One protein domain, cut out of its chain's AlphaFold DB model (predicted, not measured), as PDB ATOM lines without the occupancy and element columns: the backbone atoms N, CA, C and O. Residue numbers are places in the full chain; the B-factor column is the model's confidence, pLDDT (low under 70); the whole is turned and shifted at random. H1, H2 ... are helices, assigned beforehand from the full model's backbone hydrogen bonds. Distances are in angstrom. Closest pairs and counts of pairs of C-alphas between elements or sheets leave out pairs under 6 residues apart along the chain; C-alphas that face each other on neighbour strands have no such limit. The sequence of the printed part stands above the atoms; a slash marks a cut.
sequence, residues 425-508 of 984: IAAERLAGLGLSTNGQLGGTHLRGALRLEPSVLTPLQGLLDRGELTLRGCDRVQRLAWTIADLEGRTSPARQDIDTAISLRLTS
ATOM      1  N   ILE A 425     -16.444   8.055  43.537       94.38
ATOM      2  CA  ILE A 425     -17.134   6.861  44.061       94.38
ATOM      3  C   ILE A 425     -16.157   5.678  44.183       94.38
ATOM      4  O   ILE A 425     -16.087   5.018  45.223       94.38
ATOM      5  N   ALA A 426     -15.356   5.432  43.140       94.81
ATOM      6  CA  ALA A 426     -14.337   4.390  43.166       94.81
ATOM      7  C   ALA A 426     -13.269   4.663  44.238       94.81
ATOM      8  O   ALA A 426     -12.960   3.769  45.019       94.81
ATOM      9  N   ALA A 427     -12.720   5.877  44.315       92.81
ATOM     10  CA  ALA A 427     -11.684   6.226  45.284       92.81
ATOM     11  C   ALA A 427     -12.174   6.114  46.737       92.81
ATOM     12  O   ALA A 427     -11.437   5.605  47.576       92.81
ATOM     13  N   GLU A 428     -13.416   6.509  47.033       93.88
ATOM     14  CA  GLU A 428     -14.023   6.347  48.360       93.88
ATOM     15  C   GLU A 428     -14.123   4.863  48.751       93.88
ATOM     16  O   GLU A 428     -13.615   4.460  49.800       93.88
ATOM     17  N   ARG A 429     -14.674   4.017  47.866       94.12
ATOM     18  CA  ARG A 429     -14.749   2.558  48.075       94.12
ATOM     19  C   ARG A 429     -13.368   1.909  48.228       94.12
ATOM     20  O   ARG A 429     -13.223   0.925  48.952       94.12
ATOM     21  N   LEU A 430     -12.368   2.407  47.503       94.62
ATOM     22  CA  LEU A 430     -11.045   1.792  47.383       94.62
ATOM     23  C   LEU A 430      -9.992   2.348  48.355       94.62
ATOM     24  O   LEU A 430      -8.919   1.748  48.475       94.62
ATOM     25  N   ALA A 431     -10.293   3.422  49.091       92.25
ATOM     26  CA  ALA A 431      -9.362   4.080  50.009       92.25
ATOM     27  C   ALA A 431      -8.752   3.109  51.038       92.25
ATOM     28  O   ALA A 431      -7.538   3.098  51.238       92.25
ATOM     29  N   GLY A 432      -9.568   2.220  51.619       89.56
ATOM     30  CA  GLY A 432      -9.118   1.192  52.572       89.56
ATOM     31  C   GLY A 432      -8.201   0.109  51.980       89.56
ATOM     32  O   GLY A 432      -7.613  -0.664  52.729       89.56
ATOM     33  N   LEU A 433      -8.063   0.050  50.650       89.88
ATOM     34  CA  LEU A 433      -7.143  -0.836  49.926       89.88
ATOM     35  C   LEU A 433      -5.904  -0.091  49.390       89.88
ATOM     36  O   LEU A 433      -5.047  -0.715  48.765       89.88
ATOM     37  N   GLY A 434      -5.807   1.229  49.591       89.19
ATOM     38  CA  GLY A 434      -4.740   2.062  49.024       89.19
ATOM     39  C   GLY A 434      -4.801   2.209  47.498       89.19
ATOM     40  O   GLY A 434      -3.780   2.490  46.871       89.19
ATOM     41  N   LEU A 435      -5.975   1.993  46.891       91.12
ATOM     42  CA  LEU A 435      -6.195   2.070  45.443       91.12
ATOM     43  C   LEU A 435      -7.101   3.258  45.095       91.12
ATOM     44  O   LEU A 435      -7.931   3.670  45.900       91.12
ATOM     45  N   SER A 436      -6.959   3.798  43.883       88.56
ATOM     46  CA  SER A 436      -7.723   4.965  43.412       88.56
ATOM     47  C   SER A 436      -8.655   4.690  42.230       88.56
ATOM     48  O   SER A 436      -9.549   5.491  41.973       88.56
ATOM     49  N   THR A 437      -8.480   3.579  41.502       94.31
ATOM     50  CA  THR A 437      -9.361   3.214  40.376       94.31
ATOM     51  C   THR A 437      -9.562   1.701  40.248       94.31
ATOM     52  O   THR A 437      -8.692   0.904  40.607       94.31
ATOM     53  N   ASN A 438     -10.689   1.281  39.660       95.94
ATOM     54  CA  ASN A 438     -11.009  -0.144  39.480       95.94
ATOM     55  C   ASN A 438     -10.008  -0.891  38.585       95.94
ATOM     56  O   ASN A 438      -9.798  -2.090  38.769       95.94
ATOM     57  N   GLY A 439      -9.344  -0.208  37.646       92.94
ATOM     58  CA  GLY A 439      -8.288  -0.790  36.814       92.94
ATOM     59  C   GLY A 439      -7.123  -1.368  37.628       92.94
ATOM     60  O   GLY A 439      -6.473  -2.314  37.180       92.94
ATOM     61  N   GLN A 440      -6.909  -0.883  38.857       92.25
ATOM     62  CA  GLN A 440      -5.864  -1.341  39.781       92.25
ATOM     63  C   GLN A 440      -6.249  -2.616  40.568       92.25
ATOM     64  O   GLN A 440      -5.396  -3.221  41.218       92.25
ATOM     65  N   LEU A 441      -7.510  -3.069  40.517       92.81
ATOM     66  CA  LEU A 441      -8.022  -4.151  41.370       92.81
ATOM     67  C   LEU A 441      -7.430  -5.536  41.059       92.81
ATOM     68  O   LEU A 441      -7.919  -6.280  40.208       92.81
ATOM     69  N   GLY A 442      -6.412  -5.940  41.823       89.44
ATOM     70  CA  GLY A 442      -5.959  -7.334  41.883       89.44
ATOM     71  C   GLY A 442      -7.092  -8.330  42.188       89.44
ATOM     72  O   GLY A 442      -8.037  -8.016  42.911       89.44
ATOM     73  N   GLY A 443      -6.990  -9.555  41.662       88.06
ATOM     74  CA  GLY A 443      -8.026 -10.584  41.833       88.06
ATOM     75  C   GLY A 443      -8.255 -11.039  43.280       88.06
ATOM     76  O   GLY A 443      -9.307 -11.587  43.593       88.06
ATOM     77  N   THR A 444      -7.307 -10.781  44.184       90.25
ATOM     78  CA  THR A 444      -7.487 -10.928  45.638       90.25
ATOM     79  C   THR A 444      -8.603 -10.030  46.169       90.25
ATOM     80  O   THR A 444      -9.421 -10.488  46.960       90.25
ATOM     81  N   HIS A 445      -8.700  -8.787  45.692       92.81
ATOM     82  CA  HIS A 445      -9.763  -7.855  46.075       92.81
ATOM     83  C   HIS A 445     -11.120  -8.316  45.524       92.81
ATOM     84  O   HIS A 445     -12.096  -8.371  46.267       92.81
ATOM     85  N   LEU A 446     -11.150  -8.734  44.252       92.19
ATOM     86  CA  LEU A 446     -12.354  -9.210  43.550       92.19
ATOM     87  C   LEU A 446     -12.901 -10.542  44.098       92.19
ATOM     88  O   LEU A 446     -14.072 -10.847  43.917       92.19
ATOM     89  N   ARG A 447     -12.071 -11.346  44.775       89.94
ATOM     90  CA  ARG A 447     -12.494 -12.574  45.478       89.94
ATOM     91  C   ARG A 447     -12.719 -12.375  46.982       89.94
ATOM     92  O   ARG A 447     -13.257 -13.271  47.627       89.94
ATOM     93  N   GLY A 448     -12.302 -11.229  47.521       90.00
ATOM     94  CA  GLY A 448     -12.402 -10.848  48.929       90.00
ATOM     95  C   GLY A 448     -13.385  -9.695  49.133       90.00
ATOM     96  O   GLY A 448     -14.589  -9.877  48.986       90.00
ATOM     97  N   ALA A 449     -12.867  -8.512  49.475       88.31
ATOM     98  CA  ALA A 449     -13.663  -7.345  49.872       88.31
ATOM     99  C   ALA A 449     -14.662  -6.835  48.810       88.31
ATOM    100  O   ALA A 449     -15.648  -6.205  49.171       88.31
ATOM    101  N   LEU A 450     -14.421  -7.104  47.522       92.62
ATOM    102  CA  LEU A 450     -15.279  -6.699  46.397       92.62
ATOM    103  C   LEU A 450     -15.878  -7.903  45.658       92.62
ATOM    104  O   LEU A 450     -16.104  -7.857  44.445       92.62
ATOM    105  N   ARG A 451     -16.086  -9.007  46.384       92.75
ATOM    106  CA  ARG A 451     -16.692 -10.224  45.849       92.75
ATOM    107  C   ARG A 451     -18.133  -9.968  45.409       92.75
ATOM    108  O   ARG A 451     -18.960  -9.534  46.200       92.75
ATOM    109  N   LEU A 452     -18.422 -10.313  44.156       93.19
ATOM    110  CA  LEU A 452     -19.772 -10.285  43.599       93.19
ATOM    111  C   LEU A 452     -20.542 -11.574  43.919       93.19
ATOM    112  O   LEU A 452     -19.952 -12.644  44.114       93.19
ATOM    113  N   GLU A 453     -21.869 -11.469  43.919       91.25
ATOM    114  CA  GLU A 453     -22.769 -12.609  44.096       91.25
ATOM    115  C   GLU A 453     -22.585 -13.667  42.986       91.25
ATOM    116  O   GLU A 453     -22.435 -13.307  41.811       91.25
ATOM    117  N   PRO A 454     -22.639 -14.981  43.293       89.19
ATOM    118  CA  PRO A 454     -22.419 -16.036  42.296       89.19
ATOM    119  C   PRO A 454     -23.369 -15.977  41.089       89.19
ATOM    120  O   PRO A 454     -22.976 -16.327  39.977       89.19
ATOM    121  N   SER A 455     -24.599 -15.495  41.290       89.06
ATOM    122  CA  SER A 455     -25.615 -15.301  40.244       89.06
ATOM    123  C   SER A 455     -25.255 -14.197  39.239       89.06
ATOM    124  O   SER A 455     -25.621 -14.280  38.065       89.06
ATOM    125  N   VAL A 456     -24.502 -13.180  39.671       91.88
ATOM    126  CA  VAL A 456     -23.970 -12.111  38.809       91.88
ATOM    127  C   VAL A 456     -22.796 -12.633  37.973       91.88
ATOM    128  O   VAL A 456     -22.637 -12.247  36.817       91.88
ATOM    129  N   LEU A 457     -22.012 -13.567  38.522       91.12
ATOM    130  CA  LEU A 457     -20.831 -14.154  37.877       91.12
ATOM    131  C   LEU A 457     -21.126 -15.354  36.958       91.12
ATOM    132  O   LEU A 457     -20.227 -15.790  36.238       91.12
ATOM    133  N   THR A 458     -22.352 -15.884  36.933       90.50
ATOM    134  CA  THR A 458     -22.707 -17.075  36.135       90.50
ATOM    135  C   THR A 458     -22.351 -16.973  34.635       90.50
ATOM    136  O   THR A 458     -21.801 -17.941  34.104       90.50
ATOM    137  N   PRO A 459     -22.564 -15.837  33.925       87.62
ATOM    138  CA  PRO A 459     -22.142 -15.702  32.523       87.62
ATOM    139  C   PRO A 459     -20.622 -15.840  32.344       87.62
ATOM    140  O   PRO A 459     -20.147 -16.422  31.369       87.62
ATOM    141  N   LEU A 460     -19.863 -15.332  33.317       87.62
ATOM    142  CA  LEU A 460     -18.405 -15.307  33.309       87.62
ATOM    143  C   LEU A 460     -17.799 -16.685  33.608       87.62
ATOM    144  O   LEU A 460     -16.825 -17.077  32.969       87.62
ATOM    145  N   GLN A 461     -18.411 -17.439  34.526       86.88
ATOM    146  CA  GLN A 461     -18.054 -18.832  34.814       86.88
ATOM    147  C   GLN A 461     -18.192 -19.703  33.560       86.88
ATOM    148  O   GLN A 461     -17.232 -20.356  33.160       86.88
ATOM    149  N   GLY A 462     -19.320 -19.606  32.848       85.06
ATOM    150  CA  GLY A 462     -19.527 -20.373  31.617       85.06
ATOM    151  C   GLY A 462     -18.500 -20.082  30.511       85.06
ATOM    152  O   GLY A 462     -18.196 -20.974  29.722       85.06
ATOM    153  N   LEU A 463     -17.947 -18.865  30.441       85.25
ATOM    154  CA  LEU A 463     -16.871 -18.507  29.500       85.25
ATOM    155  C   LEU A 463     -15.508 -19.077  29.915       85.25
ATOM    156  O   LEU A 463     -14.709 -19.455  29.056       85.25
ATOM    157  N   LEU A 464     -15.242 -19.143  31.221       85.56
ATOM    158  CA  LEU A 464     -14.041 -19.754  31.784       85.56
ATOM    159  C   LEU A 464     -14.043 -21.276  31.571       85.56
ATOM    160  O   LEU A 464     -13.051 -21.821  31.090       85.56
ATOM    161  N   ASP A 465     -15.168 -21.939  31.848       83.50
ATOM    162  CA  ASP A 465     -15.320 -23.396  31.732       83.50
ATOM    163  C   ASP A 465     -15.174 -23.890  30.282       83.50
ATOM    164  O   ASP A 465     -14.650 -24.975  30.033       83.50
ATOM    165  N   ARG A 466     -15.586 -23.070  29.301       81.38
ATOM    166  CA  ARG A 466     -15.388 -23.335  27.862       81.38
ATOM    167  C   ARG A 466     -14.007 -22.918  27.338       81.38
ATOM    168  O   ARG A 466     -13.693 -23.178  26.178       81.38
ATOM    169  N   GLY A 467     -13.173 -22.280  28.164       78.44
ATOM    170  CA  GLY A 467     -11.841 -21.800  27.783       78.44
ATOM    171  C   GLY A 467     -11.830 -20.563  26.872       78.44
ATOM    172  O   GLY A 467     -10.789 -20.244  26.299       78.44
ATOM    173  N   GLU A 468     -12.958 -19.859  26.736       78.12
ATOM    174  CA  GLU A 468     -13.078 -18.616  25.956       78.12
ATOM    175  C   GLU A 468     -12.456 -17.412  26.687       78.12
ATOM    176  O   GLU A 468     -11.975 -16.473  26.048       78.12
ATOM    177  N   LEU A 469     -12.416 -17.458  28.025       80.81
ATOM    178  CA  LEU A 469     -11.722 -16.498  28.885       80.81
ATOM    179  C   LEU A 469     -10.724 -17.187  29.821       80.81
ATOM    180  O   LEU A 469     -10.928 -18.304  30.285       80.81
ATOM    181  N   THR A 470      -9.642 -16.479  30.148       84.69
ATOM    182  CA  THR A 470      -8.704 -16.871  31.210       84.69
ATOM    183  C   THR A 470      -9.197 -16.372  32.573       84.69
ATOM    184  O   THR A 470     -10.001 -15.440  32.644       84.69
ATOM    185  N   LEU A 471      -8.646 -16.895  33.677       84.62
ATOM    186  CA  LEU A 471      -8.869 -16.328  35.020       84.62
ATOM    187  C   LEU A 471      -8.529 -14.827  35.086       84.62
ATOM    188  O   LEU A 471      -9.243 -14.057  35.724       84.62
ATOM    189  N   ARG A 472      -7.482 -14.384  34.374       84.75
ATOM    190  CA  ARG A 472      -7.131 -12.959  34.274       84.75
ATOM    191  C   ARG A 472      -8.166 -12.176  33.466       84.75
ATOM    192  O   ARG A 472      -8.521 -11.073  33.863       84.75
ATOM    193  N   GLY A 473      -8.685 -12.750  32.380       88.12
ATOM    194  CA  GLY A 473      -9.820 -12.202  31.638       88.12
ATOM    195  C   GLY A 473     -11.063 -12.041  32.519       88.12
ATOM    196  O   GLY A 473     -11.727 -11.012  32.442       88.12
ATOM    197  N   CYS A 474     -11.320 -12.990  33.421       90.19
ATOM    198  CA  CYS A 474     -12.414 -12.906  34.389       90.19
ATOM    199  C   CYS A 474     -12.201 -11.786  35.418       90.19
ATOM    200  O   CYS A 474     -13.126 -11.019  35.691       90.19
ATOM    201  N   ASP A 475     -10.989 -11.640  35.962       92.12
ATOM    202  CA  ASP A 475     -10.651 -10.503  36.830       92.12
ATOM    203  C   ASP A 475     -10.851  -9.169  36.075       92.12
ATOM    204  O   ASP A 475     -11.442  -8.239  36.615       92.12
ATOM    205  N   ARG A 476     -10.428  -9.079  34.805       91.81
ATOM    206  CA  ARG A 476     -10.568  -7.882  33.950       91.81
ATOM    207  C   ARG A 476     -12.030  -7.511  33.661       91.81
ATOM    208  O   ARG A 476     -12.389  -6.350  33.825       91.81
ATOM    209  N   VAL A 477     -12.885  -8.476  33.312       94.44
ATOM    210  CA  VAL A 477     -14.336  -8.254  33.121       94.44
ATOM    211  C   VAL A 477     -14.980  -7.677  34.386       94.44
ATOM    212  O   VAL A 477     -15.751  -6.728  34.303       94.44
ATOM    213  N   GLN A 478     -14.620  -8.181  35.568       95.81
ATOM    214  CA  GLN A 478     -15.140  -7.643  36.829       95.81
ATOM    215  C   GLN A 478     -14.676  -6.198  37.088       95.81
ATOM    216  O   GLN A 478     -15.479  -5.386  37.539       95.81
ATOM    217  N   ARG A 479     -13.424  -5.833  36.758       95.69
ATOM    218  CA  ARG A 479     -12.939  -4.434  36.856       95.69
ATOM    219  C   ARG A 479     -13.746  -3.476  35.979       95.69
ATOM    220  O   ARG A 479     -14.039  -2.361  36.408       95.69
ATOM    221  N   LEU A 480     -14.087  -3.909  34.765       96.06
ATOM    222  CA  LEU A 480     -14.937  -3.154  33.844       96.06
ATOM    223  C   LEU A 480     -16.351  -2.999  34.409       96.06
ATOM    224  O   LEU A 480     -16.849  -1.880  34.476       96.06
ATOM    225  N   ALA A 481     -16.956  -4.089  34.889       96.38
ATOM    226  CA  ALA A 481     -18.297  -4.076  35.467       96.38
ATOM    227  C   ALA A 481     -18.412  -3.147  36.692       96.38
ATOM    228  O   ALA A 481     -19.381  -2.401  36.801       96.38
ATOM    229  N   TRP A 482     -17.393  -3.111  37.562       97.12
ATOM    230  CA  TRP A 482     -17.301  -2.128  38.654       97.12
ATOM    231  C   TRP A 482     -17.278  -0.679  38.147       97.12
ATOM    232  O   TRP A 482     -17.953   0.170  38.715       97.12
ATOM    233  N   THR A 483     -16.564  -0.382  37.056       97.75
ATOM    234  CA  THR A 483     -16.545   0.974  36.476       97.75
ATOM    235  C   THR A 483     -17.851   1.360  35.788       97.75
ATOM    236  O   THR A 483     -18.231   2.524  35.856       97.75
ATOM    237  N   ILE A 484     -18.538   0.416  35.142       96.19
ATOM    238  CA  ILE A 484     -19.855   0.670  34.541       96.19
ATOM    239  C   ILE A 484     -20.867   0.984  35.654       96.19
ATOM    240  O   ILE A 484     -21.563   1.994  35.575       96.19
ATOM    241  N   ALA A 485     -20.858   0.209  36.745       95.50
ATOM    242  CA  ALA A 485     -21.672   0.496  37.926       95.50
ATOM    243  C   ALA A 485     -21.369   1.883  38.530       95.50
ATOM    244  O   ALA A 485     -22.306   2.623  38.818       95.50
ATOM    245  N   ASP A 486     -20.093   2.277  38.654       95.62
ATOM    246  CA  ASP A 486     -19.708   3.607  39.162       95.62
ATOM    247  C   ASP A 486     -20.193   4.759  38.266       95.62
ATOM    248  O   ASP A 486     -20.628   5.791  38.778       95.62
ATOM    249  N   LEU A 487     -20.136   4.593  36.938       93.44
ATOM    250  CA  LEU A 487     -20.644   5.575  35.969       93.44
ATOM    251  C   LEU A 487     -22.169   5.733  36.037       93.44
ATOM    252  O   LEU A 487     -22.681   6.828  35.821       93.44
ATOM    253  N   GLU A 488     -22.889   4.669  36.393       91.62
ATOM    254  CA  GLU A 488     -24.332   4.701  36.655       91.62
ATOM    255  C   GLU A 488     -24.692   5.058  38.112       91.62
ATOM    256  O   GLU A 488     -25.867   5.059  38.480       91.62
ATOM    257  N   GLY A 489     -23.706   5.356  38.968       87.94
ATOM    258  CA  GLY A 489     -23.927   5.687  40.382       87.94
ATOM    259  C   GLY A 489     -24.417   4.514  41.243       87.94
ATOM    260  O   GLY A 489     -25.011   4.729  42.300       87.94
ATOM    261  N   ARG A 490     -24.197   3.268  40.805       90.81
ATOM    262  CA  ARG A 490     -24.619   2.043  41.498       90.81
ATOM    263  C   ARG A 490     -23.521   1.523  42.426       90.81
ATOM    264  O   ARG A 490     -22.345   1.497  42.084       90.81
ATOM    265  N   THR A 491     -23.917   1.048  43.606       87.88
ATOM    266  CA  THR A 491     -22.995   0.606  44.671       87.88
ATOM    267  C   THR A 491     -22.369  -0.771  44.439       87.88
ATOM    268  O   THR A 491     -21.399  -1.115  45.111       87.88
ATOM    269  N   SER A 492     -22.906  -1.562  43.506       92.19
ATOM    270  CA  SER A 492     -22.377  -2.870  43.110       92.19
ATOM    271  C   SER A 492     -22.777  -3.208  41.664       92.19
ATOM    272  O   SER A 492     -23.879  -2.840  41.239       92.19
ATOM    273  N   PRO A 493     -21.937  -3.952  40.918       95.62
ATOM    274  CA  PRO A 493     -22.281  -4.519  39.621       95.62
ATOM    275  C   PRO A 493     -23.513  -5.425  39.644       95.62
ATOM    276  O   PRO A 493     -23.658  -6.298  40.504       95.62
ATOM    277  N   ALA A 494     -24.355  -5.255  38.634       91.31
ATOM    278  CA  ALA A 494     -25.439  -6.142  38.256       91.31
ATOM    279  C   ALA A 494     -24.995  -7.082  37.120       91.31
ATOM    280  O   ALA A 494     -23.970  -6.885  36.465       91.31
ATOM    281  N   ARG A 495     -25.813  -8.098  36.821       90.06
ATOM    282  CA  ARG A 495     -25.556  -9.043  35.716       90.06
ATOM    283  C   ARG A 495     -25.405  -8.341  34.353       90.06
ATOM    284  O   ARG A 495     -24.610  -8.781  33.534       90.06
ATOM    285  N   GLN A 496     -26.122  -7.234  34.138       88.81
ATOM    286  CA  GLN A 496     -26.041  -6.432  32.909       88.81
ATOM    287  C   GLN A 496     -24.657  -5.782  32.717       88.81
ATOM    288  O   GLN A 496     -24.173  -5.722  31.591       88.81
ATOM    289  N   ASP A 497     -23.974  -5.385  33.798       91.88
ATOM    290  CA  ASP A 497     -22.608  -4.840  33.720       91.88
ATOM    291  C   ASP A 497     -21.598  -5.899  33.313       91.88
ATOM    292  O   ASP A 497     -20.669  -5.617  32.564       91.88
ATOM    293  N   ILE A 498     -21.783  -7.124  33.811       93.81
ATOM    294  CA  ILE A 498     -20.956  -8.275  33.453       93.81
ATOM    295  C   ILE A 498     -21.167  -8.622  31.979       93.81
ATOM    296  O   ILE A 498     -20.183  -8.765  31.261       93.81
ATOM    297  N   ASP A 499     -22.413  -8.687  31.502       87.81
ATOM    298  CA  ASP A 499     -22.719  -8.948  30.088       87.81
ATOM    299  C   ASP A 499     -22.124  -7.853  29.167       87.81
ATOM    300  O   ASP A 499     -21.471  -8.160  28.165       87.81
ATOM    301  N   THR A 500     -22.245  -6.575  29.546       86.75
ATOM    302  CA  THR A 500     -21.620  -5.440  28.844       86.75
ATOM    303  C   THR A 500     -20.088  -5.506  28.873       86.75
ATOM    304  O   THR A 500     -19.435  -5.355  27.839       86.75
ATOM    305  N   ALA A 501     -19.487  -5.776  30.031       92.12
ATOM    306  CA  ALA A 501     -18.042  -5.913  30.183       92.12
ATOM    307  C   ALA A 501     -17.478  -7.114  29.405       92.12
ATOM    308  O   ALA A 501     -16.371  -7.033  28.871       92.12
ATOM    309  N   ILE A 502     -18.236  -8.211  29.295       90.44
ATOM    310  CA  ILE A 502     -17.919  -9.356  28.432       90.44
ATOM    311  C   ILE A 502     -17.902  -8.917  26.965       90.44
ATOM    312  O   ILE A 502     -16.938  -9.225  26.263       90.44
ATOM    313  N   SER A 503     -18.907  -8.160  26.510       86.19
ATOM    314  CA  SER A 503     -18.949  -7.614  25.146       86.19
ATOM    315  C   SER A 503     -17.716  -6.747  24.850       86.19
ATOM    316  O   SER A 503     -16.944  -7.049  23.934       86.19
ATOM    317  N   LEU A 504     -17.440  -5.751  25.701       88.06
ATOM    318  CA  LEU A 504     -16.271  -4.867  25.594       88.06
ATOM    319  C   LEU A 504     -14.924  -5.603  25.725       88.06
ATOM    320  O   LEU A 504     -13.891  -5.066  25.328       88.06
ATOM    321  N   ARG A 505     -14.902  -6.826  26.270       87.69
ATOM    322  CA  ARG A 505     -13.702  -7.673  26.362       87.69
ATOM    323  C   ARG A 505     -13.506  -8.561  25.133       87.69
ATOM    324  O   ARG A 505     -12.376  -8.712  24.667       87.69
ATOM    325  N   LEU A 506     -14.573  -9.189  24.640       82.56
ATOM    326  CA  LEU A 506     -14.510 -10.232  23.607       82.56
ATOM    327  C   LEU A 506     -14.593  -9.698  22.171       82.56
ATOM    328  O   LEU A 506     -14.204 -10.416  21.250       82.56
ATOM    329  N   THR A 507     -14.979  -8.434  21.976       62.72
ATOM    330  CA  THR A 507     -15.137  -7.753  20.669       62.72
ATOM    331  C   THR A 507     -13.866  -7.704  19.785       62.72
ATOM    332  O   THR A 507     -13.920  -7.255  18.641       62.72
ATOM    333  N   SER A 508     -12.720  -8.239  20.237       45.69
ATOM    334  CA  SER A 508     -11.508  -8.431  19.410       45.69
ATOM    335  C   SER A 508     -11.003  -9.872  19.242       45.69
ATOM    336  O   SER A 508      -9.916 -10.063  18.684       45.69
TER     337      SER A 508
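This is residues 425 to 508 of the 984 residues of the protein "DNA protecting protein DprA" of Kocuria sp. AG109 (UniProt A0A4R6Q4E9). The long helix H4 runs through the middle, crossed closely by H5, with H3 packed beside H5. Little H2 and, farther out, H1 pack on H4. The 84 printed residues have five named helices, H1 to H5, and no named strand: all helix, compact, radius of gyration of the C-alphas 12.1 A, spans 36 by 25 by 24 A.

H4, residues 471 to 487, runs 24.9 A from (-8.869, -16.328, 35.020) to (-20.644, 5.575, 35.969). H5 is 495 to 506, H3 454 to 465, H2 443 to 447, H1 425 to 433.

H4 touches H5 at a steep tilt of 57 degrees, the C-alphas of Ala 481 and Asp 497 closest at 4.7 A. H3 touches H5 with residues 455 to 460 alone, at a shallow tilt of 25 degrees, C-alphas 456 and 495 closest at 4.6 A. Every O i to N i+4 pair is within hydrogen-bond range in H2, H4 and H5, against 3 of 5 in H1 and 6 of 8 in H3.

The printed part has no cut and no long link; residues 507 to 508 are under pLDDT 70.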